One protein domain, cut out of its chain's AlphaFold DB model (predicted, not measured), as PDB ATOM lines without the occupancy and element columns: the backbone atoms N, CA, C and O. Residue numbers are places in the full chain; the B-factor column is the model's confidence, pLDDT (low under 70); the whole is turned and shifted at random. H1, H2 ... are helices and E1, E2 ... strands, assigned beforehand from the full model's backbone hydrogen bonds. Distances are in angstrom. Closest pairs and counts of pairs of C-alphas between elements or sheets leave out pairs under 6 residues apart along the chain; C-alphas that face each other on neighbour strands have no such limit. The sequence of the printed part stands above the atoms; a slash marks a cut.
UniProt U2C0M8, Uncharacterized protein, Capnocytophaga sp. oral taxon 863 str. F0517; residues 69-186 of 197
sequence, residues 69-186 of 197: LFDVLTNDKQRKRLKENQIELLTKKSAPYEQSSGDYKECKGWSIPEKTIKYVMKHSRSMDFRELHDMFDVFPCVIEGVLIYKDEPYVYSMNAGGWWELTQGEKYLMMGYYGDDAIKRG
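This is residues 69 to 186 of the 197 residues of an uncharacterized protein of Capnocytophaga sp. oral taxon 863 str. F0517 (UniProt U2C0M8). A strongly twisted antiparallel sheet of six strands curls round one helix, H3. H1 is on this sheet with H2 beside it at one end of the domain, H4 only grazes the sheet near E6, H5 lies near H3, and the long loop of residues 97 to 113 reaches toward the end away from H2. The printed part has 118 residues, with five named helices and six named strands in the order H1 H2 E1 E2 H3 H4 E3 E4 E5 E6 H5; its class is mixed, helices and strands. The sheet is branched at E3. The whole is compact and rounded, with a radius of gyration of the C-alphas of 13.6 A and spans of 39 by 31 by 28 A.

E3, residues 141 to 149, has E1, residues 87 to 89, and E2, residues 93 to 96, on one side and E4, residues 152 to 159, on the other side. Across these antiparallel pairs N 88 and O 148 are 3.0 A apart, N 93 and O 144 2.8 A, and N 145 and O 156 2.9 A. With E5, residues 163 to 168, and E6, residues 171 to 176, E3 and E4 form a meander, each strand the antiparallel neighbour of the one before, in three hairpins; N 157 and O 165 are 3.1 A apart, N 166 and O 173 2.9 A. The sheet curls round H3, residues 114 to 123. H1, residues 69 to 74, is on the sheet at a height of 7.7 A. H2, residues 76 to 81, is not on it; H1 and H2 only just touch, only at the corner, with 3 pairs of C-alphas within 8 A, the closest being Leu 73 and Arg 79 at 5.0 A. H2 and H3 touch, with the C-alphas of Arg 79 and Lys 122 closest at 5.9 A, opposite ways at a steep tilt of 39 degrees. H4, residues 129 to 135, only grazes the sheet. H5, residues 182 to 185, is close to but not clearly touching H3; the C-alphas of Thr 116 and Arg 185 are closest at 6.3 A. Every O i to N i+4 pair is within hydrogen-bond range in H1, H3 and H4, in H2 1 of 2, and H5 is too short for such a pair.

H1 begins at C-alpha 69 (89.404, -27.361, -10.213). E3 spans 25.1 A, E4 22.9 A, E5 17.7 A, E6 17.3 A and H3 14.3 A. H5 ends at C-alpha 185 (82.237, -12.997, 5.977).

The C-alphas farthest apart, Lys 77 and Asp 103, are 40.4 A apart. The printed part has no cut. The link from E2 to H3 is long, 17 residues. Residues 96 to 103 have pLDDT under 70.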
ATOM      1  N   LEU A  69      90.020 -28.129 -11.293       94.88
ATOM      2  CA  LEU A  69      89.404 -27.361 -10.213       94.88
ATOM      3  C   LEU A  69      87.868 -27.319 -10.321       94.88
ATOM      4  O   LEU A  69      87.196 -27.327  -9.293       94.88
ATOM      5  N   PHE A  70      87.301 -27.331 -11.532       95.19
ATOM      6  CA  PHE A  70      85.848 -27.370 -11.727       95.19
ATOM      7  C   PHE A  70      85.270 -28.682 -11.192       95.19
ATOM      8  O   PHE A  70      84.296 -28.664 -10.438       95.19
ATOM      9  N   ASP A  71      85.909 -29.809 -11.511       94.56
ATOM     10  CA  ASP A  71      85.506 -31.130 -11.016       94.56
ATOM     11  C   ASP A  71      85.610 -31.199  -9.485       94.56
ATOM     12  O   ASP A  71      84.699 -31.674  -8.802       94.56
ATOM     13  N   VAL A  72      86.689 -30.643  -8.923       95.50
ATOM     14  CA  VAL A  72      86.895 -30.576  -7.470       95.50
ATOM     15  C   VAL A  72      85.811 -29.748  -6.782       95.50
ATOM     16  O   VAL A  72      85.314 -30.159  -5.734       95.50
ATOM     17  N   LEU A  73      85.452 -28.587  -7.334       95.00
ATOM     18  CA  LEU A  73      84.481 -27.668  -6.739       95.00
ATOM     19  C   LEU A  73      83.038 -28.164  -6.876       95.00
ATOM     20  O   LEU A  73      82.244 -27.995  -5.949       95.00
ATOM     21  N   THR A  74      82.694 -28.809  -7.987       94.44
ATOM     22  CA  THR A  74      81.346 -29.360  -8.218       94.44
ATOM     23  C   THR A  74      81.116 -30.684  -7.485       94.44
ATOM     24  O   THR A  74      79.976 -31.063  -7.226       94.44
ATOM     25  N   ASN A  75      82.180 -31.368  -7.051       94.38
ATOM     26  CA  ASN A  75      82.084 -32.575  -6.241       94.38
ATOM     27  C   ASN A  75      82.208 -32.285  -4.735       94.38
ATOM     28  O   ASN A  75      83.298 -32.048  -4.218       94.38
ATOM     29  N   ASP A  76      81.119 -32.434  -3.980       90.56
ATOM     30  CA  ASP A  76      81.078 -32.184  -2.528       90.56
ATOM     31  C   ASP A  76      82.181 -32.878  -1.719       90.56
ATOM     32  O   ASP A  76      82.735 -32.310  -0.771       90.56
ATOM     33  N   LYS A  77      82.506 -34.129  -2.059       92.56
ATOM     34  CA  LYS A  77      83.514 -34.909  -1.333       92.56
ATOM     35  C   LYS A  77      84.917 -34.381  -1.613       92.56
ATOM     36  O   LYS A  77      85.736 -34.341  -0.693       92.56
ATOM     37  N   GLN A  78      85.205 -34.006  -2.857       93.44
ATOM     38  CA  GLN A  78      86.493 -33.430  -3.238       93.44
ATOM     39  C   GLN A  78      86.627 -31.999  -2.714       93.44
ATOM     40  O   GLN A  78      87.621 -31.700  -2.051       93.44
ATOM     41  N   ARG A  79      85.591 -31.167  -2.858       93.56
ATOM     42  CA  ARG A  79      85.541 -29.800  -2.326       93.56
ATOM     43  C   ARG A  79      85.814 -29.748  -0.822       93.56
ATOM     44  O   ARG A  79      86.652 -28.976  -0.365       93.56
ATOM     45  N   LYS A  80      85.211 -30.643  -0.029       90.44
ATOM     46  CA  LYS A  80      85.484 -30.736   1.423       90.44
ATOM     47  C   LYS A  80      86.950 -31.060   1.747       90.44
ATOM     48  O   LYS A  80      87.459 -30.625   2.783       90.44
ATOM     49  N   ARG A  81      87.635 -31.805   0.870       92.69
ATOM     50  CA  ARG A  81      89.051 -32.192   1.009       92.69
ATOM     51  C   ARG A  81      90.024 -31.124   0.518       92.69
ATOM     52  O   ARG A  81      91.186 -31.174   0.919       92.69
ATOM     53  N   LEU A  82      89.564 -30.179  -0.301       92.88
ATOM     54  CA  LEU A  82      90.365 -29.058  -0.774       92.88
ATOM     55  C   LEU A  82      90.899 -28.262   0.420       92.88
ATOM     56  O   LEU A  82      90.156 -27.897   1.341       92.88
ATOM     57  N   LYS A  83      92.207 -28.028   0.437       91.69
ATOM     58  CA  LYS A  83      92.867 -27.200   1.447       91.69
ATOM     59  C   LYS A  83      93.096 -25.808   0.873       91.69
ATOM     60  O   LYS A  83      93.465 -25.669  -0.285       91.69
ATOM     61  N   GLU A  84      92.928 -24.780   1.701       86.94
ATOM     62  CA  GLU A  84      93.074 -23.381   1.274       86.94
ATOM     63  C   GLU A  84      94.467 -23.081   0.699       86.94
ATOM     64  O   GLU A  84      94.592 -22.279  -0.214       86.94
ATOM     65  N   ASN A  85      95.515 -23.757   1.179       89.50
ATOM     66  CA  ASN A  85      96.880 -23.586   0.677       89.50
ATOM     67  C   ASN A  85      97.133 -24.214  -0.706       89.50
ATOM     68  O   ASN A  85      98.219 -24.041  -1.243       89.50
ATOM     69  N   GLN A  86      96.175 -24.965  -1.258       92.38
ATOM     70  CA  GLN A  86      96.245 -25.481  -2.629       92.38
ATOM     71  C   GLN A  86      95.720 -24.473  -3.656       92.38
ATOM     72  O   GLN A  86      95.900 -24.694  -4.848       92.38
ATOM     73  N   ILE A  87      95.059 -23.404  -3.195       92.88
ATOM     74  CA  ILE A  87      94.636 -22.275  -4.018       92.88
ATOM     75  C   ILE A  87      95.532 -21.088  -3.676       92.88
ATOM     76  O   ILE A  87      95.535 -20.577  -2.549       92.88
ATOM     77  N   GLU A  88      96.264 -20.609  -4.667       94.06
ATOM     78  CA  GLU A  88      97.025 -19.370  -4.576       94.06
ATOM     79  C   GLU A  88      96.254 -18.261  -5.290       94.06
ATOM     80  O   GLU A  88      95.918 -18.413  -6.457       94.06
ATOM     81  N   LEU A  89      95.936 -17.157  -4.606       92.56
ATOM     82  CA  LEU A  89      95.347 -15.988  -5.265       92.56
ATOM     83  C   LEU A  89      96.490 -15.089  -5.739       92.56
ATOM     84  O   LEU A  89      97.190 -14.507  -4.916       92.56
ATOM     85  N   LEU A  90      96.676 -14.962  -7.052       85.56
ATOM     86  CA  LEU A  90      97.725 -14.114  -7.624       85.56
ATOM     87  C   LEU A  90      97.317 -12.648  -7.669       85.56
ATOM     88  O   LEU A  90      98.135 -11.755  -7.461       85.56
ATOM     89  N   THR A  91      96.052 -12.383  -7.992       82.88
ATOM     90  CA  THR A  91      95.539 -11.020  -8.113       82.88
ATOM     91  C   THR A  91      94.168 -10.901  -7.481       82.88
ATOM     92  O   THR A  91      93.402 -11.856  -7.437       82.88
ATOM     93  N   LYS A  92      93.879  -9.702  -6.976       84.88
ATOM     94  CA  LYS A  92      92.594  -9.327  -6.402       84.88
ATOM     95  C   LYS A  92      92.380  -7.842  -6.661       84.88
ATOM     96  O   LYS A  92      93.083  -7.009  -6.086       84.88
ATOM     97  N   LYS A  93      91.431  -7.507  -7.522       85.75
ATOM     98  CA  LYS A  93      91.098  -6.127  -7.875       85.75
ATOM     99  C   LYS A  93      89.604  -5.922  -7.706       85.75
ATOM    100  O   LYS A  93      88.811  -6.776  -8.081       85.75
ATOM    101  N   SER A  94      89.228  -4.792  -7.123       79.62
ATOM    102  CA  SER A  94      87.835  -4.360  -7.149       79.62
ATOM    103  C   SER A  94      87.495  -3.906  -8.566       79.62
ATOM    104  O   SER A  94      88.236  -3.105  -9.142       79.62
ATOM    105  N   ALA A  95      86.390  -4.406  -9.103       71.50
ATOM    106  CA  ALA A  95      85.869  -4.073 -10.418       71.50
ATOM    107  C   ALA A  95      84.381  -3.690 -10.308       71.50
ATOM    108  O   ALA A  95      83.672  -4.218  -9.443       71.50
ATOM    109  N   PRO A  96      83.897  -2.755 -11.144       64.94
ATOM    110  CA  PRO A  96      82.468  -2.532 -11.296       64.94
ATOM    111  C   PRO A  96      81.832  -3.724 -12.028       64.94
ATOM    112  O   PRO A  96      82.377  -4.200 -13.019       64.94
ATOM    113  N   TYR A  97      80.678  -4.189 -11.559       64.94
ATOM    114  CA  TYR A  97      79.905  -5.255 -12.190       64.94
ATOM    115  C   TYR A  97      78.848  -4.662 -13.121       64.94
ATOM    116  O   TYR A  97      77.936  -3.964 -12.678       64.94
ATOM    117  N   GLU A  98      78.990  -4.932 -14.418       61.41
ATOM    118  CA  GLU A  98      78.292  -4.208 -15.491       61.41
ATOM    119  C   GLU A  98      76.777  -4.473 -15.548       61.41
ATOM    120  O   GLU A  98      76.035  -3.645 -16.068       61.41
ATOM    121  N   GLN A  99      76.294  -5.588 -14.986       59.62
ATOM    122  CA  GLN A  99      74.868  -5.949 -15.034       59.62
ATOM    123  C   GLN A  99      74.024  -5.310 -13.919       59.62
ATOM    124  O   GLN A  99      72.808  -5.488 -13.899       59.62
ATOM    125  N   SER A 100      74.638  -4.573 -12.989       57.81
ATOM    126  CA  SER A 100      73.920  -3.861 -11.929       57.81
ATOM    127  C   SER A 100      73.938  -2.353 -12.198       57.81
ATOM    128  O   SER A 100      74.999  -1.735 -12.284       57.81
ATOM    129  N   SER A 101      72.757  -1.749 -12.353       51.22
ATOM    130  CA  SER A 101      72.590  -0.309 -12.566       51.22
ATOM    131  C   SER A 101      72.174   0.383 -11.266       51.22
ATOM    132  O   SER A 101      71.060   0.177 -10.793       51.22
ATOM    133  N   GLY A 102      73.030   1.233 -10.695       58.28
ATOM    134  CA  GLY A 102      72.679   2.041  -9.523       58.28
ATOM    135  C   GLY A 102      73.894   2.546  -8.753       58.28
ATOM    136  O   GLY A 102      74.984   1.987  -8.853       58.28
ATOM    137  N   ASP A 103      73.709   3.614  -7.978       60.56
ATOM    138  CA  ASP A 103      74.732   4.138  -7.068       60.56
ATOM    139  C   ASP A 103      74.534   3.496  -5.684       60.56
ATOM    140  O   ASP A 103      73.796   3.999  -4.834       60.56
ATOM    141  N   TYR A 104      75.125   2.314  -5.495       72.06
ATOM    142  CA  TYR A 104      74.981   1.525  -4.270       72.06
ATOM    143  C   TYR A 104      76.016   1.981  -3.246       72.06
ATOM    144  O   TYR A 104      77.210   1.682  -3.350       72.06
ATOM    145  N   LYS A 105      75.564   2.713  -2.224       82.62
ATOM    146  CA  LYS A 105      76.435   3.229  -1.155       82.62
ATOM    147  C   LYS A 105      77.143   2.102  -0.406       82.62
ATOM    148  O   LYS A 105      78.261   2.296   0.063       82.62
ATOM    149  N   GLU A 106      76.512   0.938  -0.334       84.12
ATOM    150  CA  GLU A 106      76.998  -0.287   0.293       84.12
ATOM    151  C   GLU A 106      78.260  -0.825  -0.396       84.12
ATOM    152  O   GLU A 106      79.119  -1.415   0.253       84.12
ATOM    153  N   CYS A 107      78.426  -0.558  -1.695       86.25
ATOM    154  CA  CYS A 107      79.616  -0.944  -2.448       86.25
ATOM    155  C   CYS A 107      80.835  -0.062  -2.158       86.25
ATOM    156  O   CYS A 107      81.974  -0.433  -2.465       86.25
ATOM    157  N   LYS A 108      80.636   1.118  -1.563       84.50
ATOM    158  CA  LYS A 108      81.726   2.053  -1.302       84.50
ATOM    159  C   LYS A 108      82.658   1.502  -0.223       84.50
ATOM    160  O   LYS A 108      82.308   1.431   0.949       84.50
ATOM    161  N   GLY A 109      83.887   1.180  -0.623       82.38
ATOM    162  CA  GLY A 109      84.891   0.611   0.280       82.38
ATOM    163  C   GLY A 109      84.651  -0.862   0.614       82.38
ATOM    164  O   GLY A 109      85.357  -1.409   1.463       82.38
ATOM    165  N   TRP A 110      83.692  -1.508  -0.058       91.06
ATOM    166  CA  TRP A 110      83.476  -2.937   0.084       91.06
ATOM    167  C   TRP A 110      84.727  -3.709  -0.348       91.06
ATOM    168  O   TRP A 110      85.331  -3.451  -1.392       91.06
ATOM    169  N   SER A 111      85.144  -4.652   0.491       89.62
ATOM    170  CA  SER A 111      86.256  -5.545   0.204       89.62
ATOM    171  C   SER A 111      86.140  -6.812   1.045       89.62
ATOM    172  O   SER A 111      85.647  -6.779   2.169       89.62
ATOM    173  N   ILE A 112      86.649  -7.925   0.519       90.38
ATOM    174  CA  ILE A 112      86.673  -9.212   1.220       90.38
ATOM    175  C   ILE A 112      88.121  -9.692   1.384       90.38
ATOM    176  O   ILE A 112      88.867  -9.702   0.402       90.38
ATOM    177  N   PRO A 113      88.575 -10.098   2.583       91.44
ATOM    178  CA  PRO A 113      89.924 -10.634   2.780       91.44
ATOM    179  C   PRO A 113      90.184 -11.903   1.954       91.44
ATOM    180  O   PRO A 113      89.289 -12.726   1.791       91.44
ATOM    181  N   GLU A 114      91.425 -12.130   1.516       91.88
ATOM    182  CA  GLU A 114      91.814 -13.349   0.776       91.88
ATOM    183  C   GLU A 114      91.402 -14.640   1.497       91.88
ATOM    184  O   GLU A 114      90.873 -15.562   0.878       91.88
ATOM    185  N   LYS A 115      91.586 -14.689   2.822       92.31
ATOM    186  CA  LYS A 115      91.166 -15.837   3.634       92.31
ATOM    187  C   LYS A 115      89.675 -16.129   3.468       92.31
ATOM    188  O   LYS A 115      89.289 -17.289   3.378       92.31
ATOM    189  N   THR A 116      88.843 -15.091   3.408       93.94
ATOM    190  CA  THR A 116      87.415 -15.268   3.159       93.94
ATOM    191  C   THR A 116      87.165 -15.758   1.741       93.94
ATOM    192  O   THR A 116      86.359 -16.664   1.584       93.94
ATOM    193  N   ILE A 117      87.854 -15.226   0.727       94.94
ATOM    194  CA  ILE A 117      87.679 -15.672  -0.666       94.94
ATOM    195  C   ILE A 117      87.900 -17.188  -0.764       94.94
ATOM    196  O   ILE A 117      87.019 -17.916  -1.216       94.94
ATOM    197  N   LYS A 118      89.032 -17.681  -0.243       94.62
ATOM    198  CA  LYS A 118      89.361 -19.118  -0.240       94.62
ATOM    199  C   LYS A 118      88.360 -19.941   0.568       94.62
ATOM    200  O   LYS A 118      87.945 -21.017   0.135       94.62
ATOM    201  N   TYR A 119      87.964 -19.429   1.732       94.25
ATOM    202  CA  TYR A 119      86.961 -20.073   2.570       94.25
ATOM    203  C   TYR A 119      85.628 -20.209   1.828       94.25
ATOM    204  O   TYR A 119      85.074 -21.304   1.773       94.25
ATOM    205  N   VAL A 120      85.132 -19.132   1.219       94.44
ATOM    206  CA  VAL A 120      83.870 -19.123   0.473       94.44
ATOM    207  C   VAL A 120      83.941 -20.083  -0.704       94.44
ATOM    208  O   VAL A 120      83.071 -20.938  -0.813       94.44
ATOM    209  N   MET A 121      85.007 -20.046  -1.510       94.12
ATOM    210  CA  MET A 121      85.168 -20.960  -2.649       94.12
ATOM    211  C   MET A 121      85.014 -22.433  -2.246       94.12
ATOM    212  O   MET A 121      84.378 -23.223  -2.940       94.12
ATOM    213  N   LYS A 122      85.547 -22.797  -1.075       93.69
ATOM    214  CA  LYS A 122      85.429 -24.146  -0.516       93.69
ATOM    215  C   LYS A 122      84.028 -24.474   0.022       93.69
ATOM    216  O   LYS A 122      83.637 -25.640   0.024       93.69
ATOM    217  N   HIS A 123      83.293 -23.493   0.530       94.38
ATOM    218  CA  HIS A 123      82.023 -23.715   1.232       94.38
ATOM    219  C   HIS A 123      80.786 -23.342   0.406       94.38
ATOM    220  O   HIS A 123      79.666 -23.577   0.849       94.38
ATOM    221  N   SER A 124      80.973 -22.823  -0.804       95.31
ATOM    222  CA  SER A 124      79.909 -22.630  -1.781       95.31
ATOM    223  C   SER A 124      79.453 -23.944  -2.420       95.31
ATOM    224  O   SER A 124      80.121 -24.978  -2.319       95.31
ATOM    225  N   ARG A 125      78.319 -23.893  -3.119       95.25
ATOM    226  CA  ARG A 125      77.835 -24.956  -4.011       95.25
ATOM    227  C   ARG A 125      77.553 -24.390  -5.395       95.25
ATOM    228  O   ARG A 125      77.308 -23.194  -5.513       95.25
ATOM    229  N   SER A 126      77.591 -25.250  -6.407       95.38
ATOM    230  CA  SER A 126      77.198 -24.867  -7.762       95.38
ATOM    231  C   SER A 126      75.745 -24.419  -7.775       95.38
ATOM    232  O   SER A 126      74.915 -25.023  -7.091       95.38
ATOM    233  N   MET A 127      75.464 -23.397  -8.570       94.75
ATOM    234  CA  MET A 127      74.122 -22.880  -8.795       94.75
ATOM    235  C   MET A 127      73.919 -22.594 -10.280       94.75
ATOM    236  O   MET A 127      74.890 -22.439 -11.025       94.75
ATOM    237  N   ASP A 128      72.663 -22.546 -10.707       92.69
ATOM    238  CA  ASP A 128      72.293 -22.071 -12.036       92.69
ATOM    239  C   ASP A 128      71.826 -20.605 -11.993       92.69
ATOM    240  O   ASP A 128      71.725 -19.983 -10.935       92.69
ATOM    241  N   PHE A 129      71.551 -20.034 -13.166       89.88
ATOM    242  CA  PHE A 129      71.134 -18.636 -13.277       89.88
ATOM    243  C   PHE A 129      69.767 -18.355 -12.632       89.88
ATOM    244  O   PHE A 129      69.527 -17.244 -12.163       89.88
ATOM    245  N   ARG A 130      68.863 -19.344 -12.604       90.88
ATOM    246  CA  ARG A 130      67.564 -19.185 -11.938       90.88
ATOM    247  C   ARG A 130      67.779 -19.076 -10.436       90.88
ATOM    248  O   ARG A 130      67.265 -18.161  -9.814       90.88
ATOM    249  N   GLU A 131      68.582 -19.972  -9.882       92.38
ATOM    250  CA  GLU A 131      68.915 -19.963  -8.468       92.38
ATOM    251  C   GLU A 131      69.668 -18.691  -8.058       92.38
ATOM    252  O   GLU A 131      69.378 -18.143  -6.999       92.38
ATOM    253  N   LEU A 132      70.568 -18.174  -8.903       91.75
ATOM    254  CA  LEU A 132      71.171 -16.855  -8.697       91.75
ATOM    255  C   LEU A 132      70.093 -15.777  -8.531       91.75
ATOM    256  O   LEU A 132      70.087 -15.076  -7.525       91.75
ATOM    257  N   HIS A 133      69.195 -15.665  -9.512       89.69
ATOM    258  CA  HIS A 133      68.150 -14.642  -9.538       89.69
ATOM    259  C   HIS A 133      67.182 -14.757  -8.355       89.69
ATOM    260  O   HIS A 133      66.758 -13.746  -7.801       89.69
ATOM    261  N   ASP A 134      66.828 -15.981  -7.972       90.12
ATOM    262  CA  ASP A 134      65.844 -16.217  -6.922       90.12
ATOM    263  C   ASP A 134      66.454 -16.041  -5.522       90.12
ATOM    264  O   ASP A 134      65.765 -15.593  -4.611       90.12
ATOM    265  N   MET A 135      67.735 -16.367  -5.331       92.12
ATOM    266  CA  MET A 135      68.317 -16.531  -3.990       92.12
ATOM    267  C   MET A 135      69.375 -15.489  -3.617       92.12
ATOM    268  O   MET A 135      69.689 -15.368  -2.431       92.12
ATOM    269  N   PHE A 136      69.943 -14.750  -4.575       92.81
ATOM    270  CA  PHE A 136      71.072 -13.848  -4.334       92.81
ATOM    271  C   PHE A 136      70.875 -12.469  -4.962       92.81
ATOM    272  O   PHE A 136      70.409 -12.324  -6.090       92.81
ATOM    273  N   ASP A 137      71.350 -11.443  -4.261       91.12
ATOM    274  CA  ASP A 137      71.469 -10.109  -4.842       91.12
ATOM    275  C   ASP A 137      72.619 -10.022  -5.852       91.12
ATOM    276  O   ASP A 137      73.670 -10.660  -5.724       91.12
ATOM    277  N   VAL A 138      72.461  -9.121  -6.819       89.81
ATOM    278  CA  VAL A 138      73.483  -8.791  -7.812       89.81
ATOM    279  C   VAL A 138      73.924  -7.337  -7.624       89.81
ATOM    280  O   VAL A 138      73.278  -6.395  -8.086       89.81
ATOM    281  N   PHE A 139      75.050  -7.147  -6.932       89.62
ATOM    282  CA  PHE A 139      75.607  -5.819  -6.648       89.62
ATOM    283  C   PHE A 139      76.583  -5.350  -7.735       89.62
ATOM    284  O   PHE A 139      77.243  -6.182  -8.361       89.62
ATOM    285  N   PRO A 140      76.770  -4.027  -7.920       87.12
ATOM    286  CA  PRO A 140      77.735  -3.475  -8.872       87.12
ATOM    287  C   PRO A 140      79.187  -3.548  -8.377       87.12
ATOM    288  O   PRO A 140      80.086  -3.105  -9.080       87.12
ATOM    289  N   CYS A 141      79.452  -4.040  -7.163       88.00
ATOM    290  CA  CYS A 141      80.806  -4.218  -6.649       88.00
ATOM    291  C   CYS A 141      81.210  -5.687  -6.662       88.00
ATOM    292  O   CYS A 141      80.612  -6.531  -5.991       88.00
ATOM    293  N   VAL A 142      82.279  -5.959  -7.404       91.94
ATOM    294  CA  VAL A 142      82.864  -7.282  -7.574       91.94
ATOM    295  C   VAL A 142      84.350  -7.240  -7.250       91.94
ATOM    296  O   VAL A 142      85.025  -6.217  -7.386       91.94
ATOM    297  N   ILE A 143      84.865  -8.368  -6.779       93.44
ATOM    298  CA  ILE A 143      86.295  -8.642  -6.710       93.44
ATOM    299  C   ILE A 143      86.637  -9.629  -7.818       93.44
ATOM    300  O   ILE A 143      86.190 -10.770  -7.779       93.44
ATOM    301  N   GLU A 144      87.479  -9.207  -8.751       94.56
ATOM    302  CA  GLU A 144      88.023 -10.061  -9.803       94.56
ATOM    303  C   GLU A 144      89.477 -10.415  -9.509       94.56
ATOM    304  O   GLU A 144      90.215  -9.658  -8.860       94.56
ATOM    305  N   GLY A 145      89.914 -11.561 -10.008       94.50
ATOM    306  CA  GLY A 145      91.288 -11.984  -9.842       94.50
ATOM    307  C   GLY A 145      91.645 -13.234 -10.619       94.50
ATOM    308  O   GLY A 145      90.825 -13.848 -11.296       94.50
ATOM    309  N   VAL A 146      92.909 -13.611 -10.483       96.00
ATOM    310  CA  VAL A 146      93.460 -14.863 -10.992       96.00
ATOM    311  C   VAL A 146      93.876 -15.699  -9.801       96.00
ATOM    312  O   VAL A 146      94.558 -15.200  -8.900       96.00
ATOM    313  N   LEU A 147      93.488 -16.967  -9.810       95.12
ATOM    314  CA  LEU A 147      93.978 -17.968  -8.880       95.12
ATOM    315  C   LEU A 147      94.759 -19.052  -9.617       95.12
ATOM    316  O   LEU A 147      94.529 -19.297 -10.800       95.12
ATOM    317  N   ILE A 148      95.664 -19.709  -8.901       95.00
ATOM    318  CA  ILE A 148      96.413 -20.870  -9.370       95.00
ATOM    319  C   ILE A 148      95.991 -22.078  -8.550       95.00
ATOM    320  O   ILE A 148      95.973 -22.044  -7.315       95.00
ATOM    321  N   TYR A 149      95.679 -23.159  -9.252       94.56
ATOM    322  CA  TYR A 149      95.483 -24.479  -8.675       94.56
ATOM    323  C   TYR A 149      96.279 -25.479  -9.509       94.56
ATOM    324  O   TYR A 149      96.046 -25.605 -10.706       94.56
ATOM    325  N   LYS A 150      97.235 -26.170  -8.873       93.81
ATOM    326  CA  LYS A 150      98.160 -27.109  -9.539       93.81
ATOM    327  C   LYS A 150      98.817 -26.526 -10.800       93.81
ATOM    328  O   LYS A 150      98.778 -27.137 -11.860       93.81
ATOM    329  N   ASP A 151      99.395 -25.335 -10.658       90.44
ATOM    330  CA  ASP A 151     100.090 -24.598 -11.725       90.44
ATOM    331  C   ASP A 151      99.205 -24.151 -12.905       90.44
ATOM    332  O   ASP A 151      99.713 -23.571 -13.865       90.44
ATOM    333  N   GLU A 152      97.886 -24.349 -12.820       93.12
ATOM    334  CA  GLU A 152      96.926 -23.905 -13.827       93.12
ATOM    335  C   GLU A 152      96.204 -22.624 -13.372       93.12
ATOM    336  O   GLU A 152      95.707 -22.568 -12.238       93.12
ATOM    337  N   PRO A 153      96.133 -21.587 -14.229       94.56
ATOM    338  CA  PRO A 153      95.444 -20.344 -13.920       94.56
ATOM    339  C   PRO A 153      93.938 -20.455 -14.156       94.56
ATOM    340  O   PRO A 153      93.477 -21.050 -15.133       94.56
ATOM    341  N   TYR A 154      93.181 -19.805 -13.279       96.19
ATOM    342  CA  TYR A 154      91.740 -19.624 -13.391       96.19
ATOM    343  C   TYR A 154      91.400 -18.174 -13.073       96.19
ATOM    344  O   TYR A 154      91.976 -17.586 -12.153       96.19
ATOM    345  N   VAL A 155      90.453 -17.605 -13.805       96.44
ATOM    346  CA  VAL A 155      89.912 -16.282 -13.496       96.44
ATOM    347  C   VAL A 155      88.708 -16.473 -12.592       96.44
ATOM    348  O   VAL A 155      87.880 -17.347 -12.833       96.44
ATOM    349  N   TYR A 156      88.628 -15.686 -11.526       96.81
ATOM    350  CA  TYR A 156      87.481 -15.690 -10.633       96.81
ATOM    351  C   TYR A 156      86.893 -14.291 -10.504       96.81
ATOM    352  O   TYR A 156      87.610 -13.289 -10.552       96.81
ATOM    353  N   SER A 157      85.585 -14.245 -10.283       95.69
ATOM    354  CA  SER A 157      84.813 -13.032 -10.028       95.69
ATOM    355  C   SER A 157      83.915 -13.285  -8.825       95.69
ATOM    356  O   SER A 157      83.238 -14.301  -8.773       95.69
ATOM    357  N   MET A 158      83.941 -12.422  -7.812       96.00
ATOM    358  CA  MET A 158      83.159 -12.571  -6.583       96.00
ATOM    359  C   MET A 158      82.284 -11.345  -6.364       96.00
ATOM    360  O   MET A 158      82.798 -10.245  -6.158       96.00
ATOM    361  N   ASN A 159      80.971 -11.550  -6.368       95.44
ATOM    362  CA  ASN A 159      79.982 -10.507  -6.158       95.44
ATOM    363  C   ASN A 159      79.703 -10.290  -4.669       95.44
ATOM    364  O   ASN A 159      79.697 -11.226  -3.863       95.44
ATOM    365  N   ALA A 160      79.436  -9.039  -4.299       94.31
ATOM    366  CA  ALA A 160      79.109  -8.676  -2.928       94.31
ATOM    367  C   ALA A 160      77.807  -9.294  -2.395       94.31
ATOM    368  O   ALA A 160      77.604  -9.292  -1.180       94.31
ATOM    369  N   GLY A 161      76.975  -9.865  -3.268       94.06
ATOM    370  CA  GLY A 161      75.739 -10.566  -2.922       94.06
ATOM    371  C   GLY A 161      75.913 -12.010  -2.455       94.06
ATOM    372  O   GLY A 161      74.915 -12.686  -2.265       94.06
ATOM    373  N   GLY A 162      77.140 -12.509  -2.271       94.94
ATOM    374  CA  GLY A 162      77.361 -13.852  -1.710       94.94
ATOM    375  C   GLY A 162      77.543 -14.963  -2.743       94.94
ATOM    376  O   GLY A 162      77.406 -16.141  -2.416       94.94
ATOM    377  N   TRP A 163      77.893 -14.616  -3.978       96.25
ATOM    378  CA  TRP A 163      78.132 -15.575  -5.052       96.25
ATOM    379  C   TRP A 163      79.379 -15.233  -5.864       96.25
ATOM    380  O   TRP A 163      79.941 -14.140  -5.750       96.25
ATOM    381  N   TRP A 164      79.864 -16.199  -6.637       96.81
ATOM    382  CA  TRP A 164      81.087 -16.058  -7.412       96.81
ATOM    383  C   TRP A 164      81.124 -16.985  -8.626       96.81
ATOM    384  O   TRP A 164      80.374 -17.957  -8.725       96.81
ATOM    385  N   GLU A 165      82.035 -16.676  -9.537       96.94
ATOM    386  CA  GLU A 165      82.236 -17.351 -10.809       96.94
ATOM    387  C   GLU A 165      83.693 -17.781 -10.965       96.94
ATOM    388  O   GLU A 165      84.608 -17.142 -10.432       96.94
ATOM    389  N   LEU A 166      83.903 -18.847 -11.734       97.44
ATOM    390  CA  LEU A 166      85.211 -19.337 -12.146       97.44
ATOM    391  C   LEU A 166      85.222 -19.584 -13.651       97.44
ATOM    392  O   LEU A 166      84.350 -20.286 -14.168       97.44
ATOM    393  N   THR A 167      86.245 -19.084 -14.337       96.44
ATOM    394  CA  THR A 167      86.450 -19.311 -15.767       96.44
ATOM    395  C   THR A 167      87.858 -19.800 -16.084       96.44
ATOM    396  O   THR A 167      88.844 -19.452 -15.428       96.44
ATOM    397  N   GLN A 168      87.944 -20.658 -17.101       94.88
ATOM    398  CA  GLN A 168      89.199 -21.116 -17.694       94.88
ATOM    399  C   GLN A 168      88.947 -21.503 -19.155       94.88
ATOM    400  O   GLN A 168      88.366 -22.556 -19.434       94.88
ATOM    401  N   GLY A 169      89.384 -20.657 -20.092       91.06
ATOM    402  CA  GLY A 169      88.994 -20.790 -21.497       91.06
ATOM    403  C   GLY A 169      87.470 -20.726 -21.632       91.06
ATOM    404  O   GLY A 169      86.842 -19.830 -21.082       91.06
ATOM    405  N   GLU A 170      86.877 -21.714 -22.297       89.50
ATOM    406  CA  GLU A 170      85.421 -21.815 -22.497       89.50
ATOM    407  C   GLU A 170      84.665 -22.403 -21.293       89.50
ATOM    408  O   GLU A 170      83.435 -22.427 -21.274       89.50
ATOM    409  N   LYS A 171      85.376 -22.915 -20.277       93.50
ATOM    410  CA  LYS A 171      84.737 -23.480 -19.085       93.50
ATOM    411  C   LYS A 171      84.300 -22.362 -18.146       93.50
ATOM    412  O   LYS A 171      85.089 -21.470 -17.833       93.50
ATOM    413  N   TYR A 172      83.076 -22.480 -17.643       94.75
ATOM    414  CA  TYR A 172      82.443 -21.536 -16.728       94.75
ATOM    415  C   TYR A 172      81.739 -22.289 -15.592       94.75
ATOM    416  O   TYR A 172      81.136 -23.341 -15.811       94.75
ATOM    417  N   LEU A 173      81.835 -21.762 -14.374       95.94
ATOM    418  CA  LEU A 173      81.174 -22.295 -13.186       95.94
ATOM    419  C   LEU A 173      80.658 -21.146 -12.331       95.94
ATOM    420  O   LEU A 173      81.412 -20.233 -12.011       95.94
ATOM    421  N   MET A 174      79.401 -21.253 -11.910       96.75
ATOM    422  CA  MET A 174      78.738 -20.313 -11.015       96.75
ATOM    423  C   MET A 174      78.460 -20.989  -9.670       96.75
ATOM    424  O   MET A 174      77.999 -22.132  -9.616       96.75
ATOM    425  N   MET A 175      78.772 -20.296  -8.575       97.31
ATOM    426  CA  MET A 175      78.756 -20.847  -7.222       97.31
ATOM    427  C   MET A 175      78.127 -19.863  -6.228       97.31
ATOM    428  O   MET A 175      78.503 -18.694  -6.175       97.31
ATOM    429  N   GLY A 176      77.230 -20.354  -5.373       96.75
ATOM    430  CA  GLY A 176      76.568 -19.573  -4.322       96.75
ATOM    431  C   GLY A 176      77.052 -19.946  -2.921       96.75
ATOM    432  O   GLY A 176      77.326 -21.117  -2.638       96.75
ATOM    433  N   TYR A 177      77.186 -18.966  -2.023       96.44
ATOM    434  CA  TYR A 177      77.488 -19.179  -0.604       96.44
ATOM    435  C   TYR A 177      76.213 -19.136   0.246       96.44
ATOM    436  O   TYR A 177      75.656 -18.074   0.486       96.44
ATOM    437  N   TYR A 178      75.790 -20.292   0.762       94.62
ATOM    438  CA  TYR A 178      74.530 -20.456   1.506       94.62
ATOM    439  C   TYR A 178      74.713 -20.440   3.027       94.62
ATOM    440  O   TYR A 178      73.848 -20.906   3.764       94.62
ATOM    441  N   GLY A 179      75.866 -19.972   3.510       93.56
ATOM    442  CA  GLY A 179      76.097 -19.829   4.943       93.56
ATOM    443  C   GLY A 179      75.280 -18.674   5.515       93.56
ATOM    444  O   GLY A 179      75.291 -17.569   4.973       93.56
ATOM    445  N   ASP A 180      74.640 -18.910   6.657       92.38
ATOM    446  CA  ASP A 180      73.936 -17.898   7.458       92.38
ATOM    447  C   ASP A 180      74.874 -16.801   8.006       92.38
ATOM    448  O   ASP A 180      74.444 -15.743   8.467       92.38
ATOM    449  N   ASP A 181      76.184 -17.027   7.932       94.06
ATOM    450  CA  ASP A 181      77.233 -16.099   8.324       94.06
ATOM    451  C   ASP A 181      77.769 -15.236   7.164       94.06
ATOM    452  O   ASP A 181      78.779 -14.557   7.352       94.06
ATOM    453  N   ALA A 182      77.110 -15.200   5.997       94.19
ATOM    454  CA  ALA A 182      77.553 -14.449   4.811       94.19
ATOM    455  C   ALA A 182      77.950 -12.988   5.113       94.19
ATOM    456  O   ALA A 182      79.050 -12.549   4.764       94.19
ATOM    457  N   ILE A 183      77.123 -12.256   5.863       92.75
ATOM    458  CA  ILE A 183      77.416 -10.866   6.254       92.75
ATOM    459  C   ILE A 183      78.668 -10.793   7.141       92.75
ATOM    460  O   ILE A 183      79.533  -9.939   6.950       92.75
ATOM    461  N   LYS A 184      78.840 -11.740   8.073       93.44
ATOM    462  CA  LYS A 184      80.046 -11.822   8.923       93.44
ATOM    463  C   LYS A 184      81.302 -12.141   8.109       93.44
ATOM    464  O   LYS A 184      82.409 -11.836   8.552       93.44
ATOM    465  N   ARG A 185      81.150 -12.757   6.933       93.75
ATOM    466  CA  ARG A 185      82.237 -12.997   5.977       93.75
ATOM    467  C   ARG A 185      82.579 -11.761   5.147       93.75
ATOM    468  O   ARG A 185      83.664 -11.719   4.575       93.75
ATOM    469  N   GLY A 186      81.741 -10.731   5.168       91.69
ATOM    470  CA  GLY A 186      81.974  -9.471   4.470       91.69
ATOM    471  C   GLY A 186      81.166  -9.325   3.186       91.69
ATOM    472  O   GLY A 186      81.464  -8.423   2.412       91.69
TER     473      GLY A 186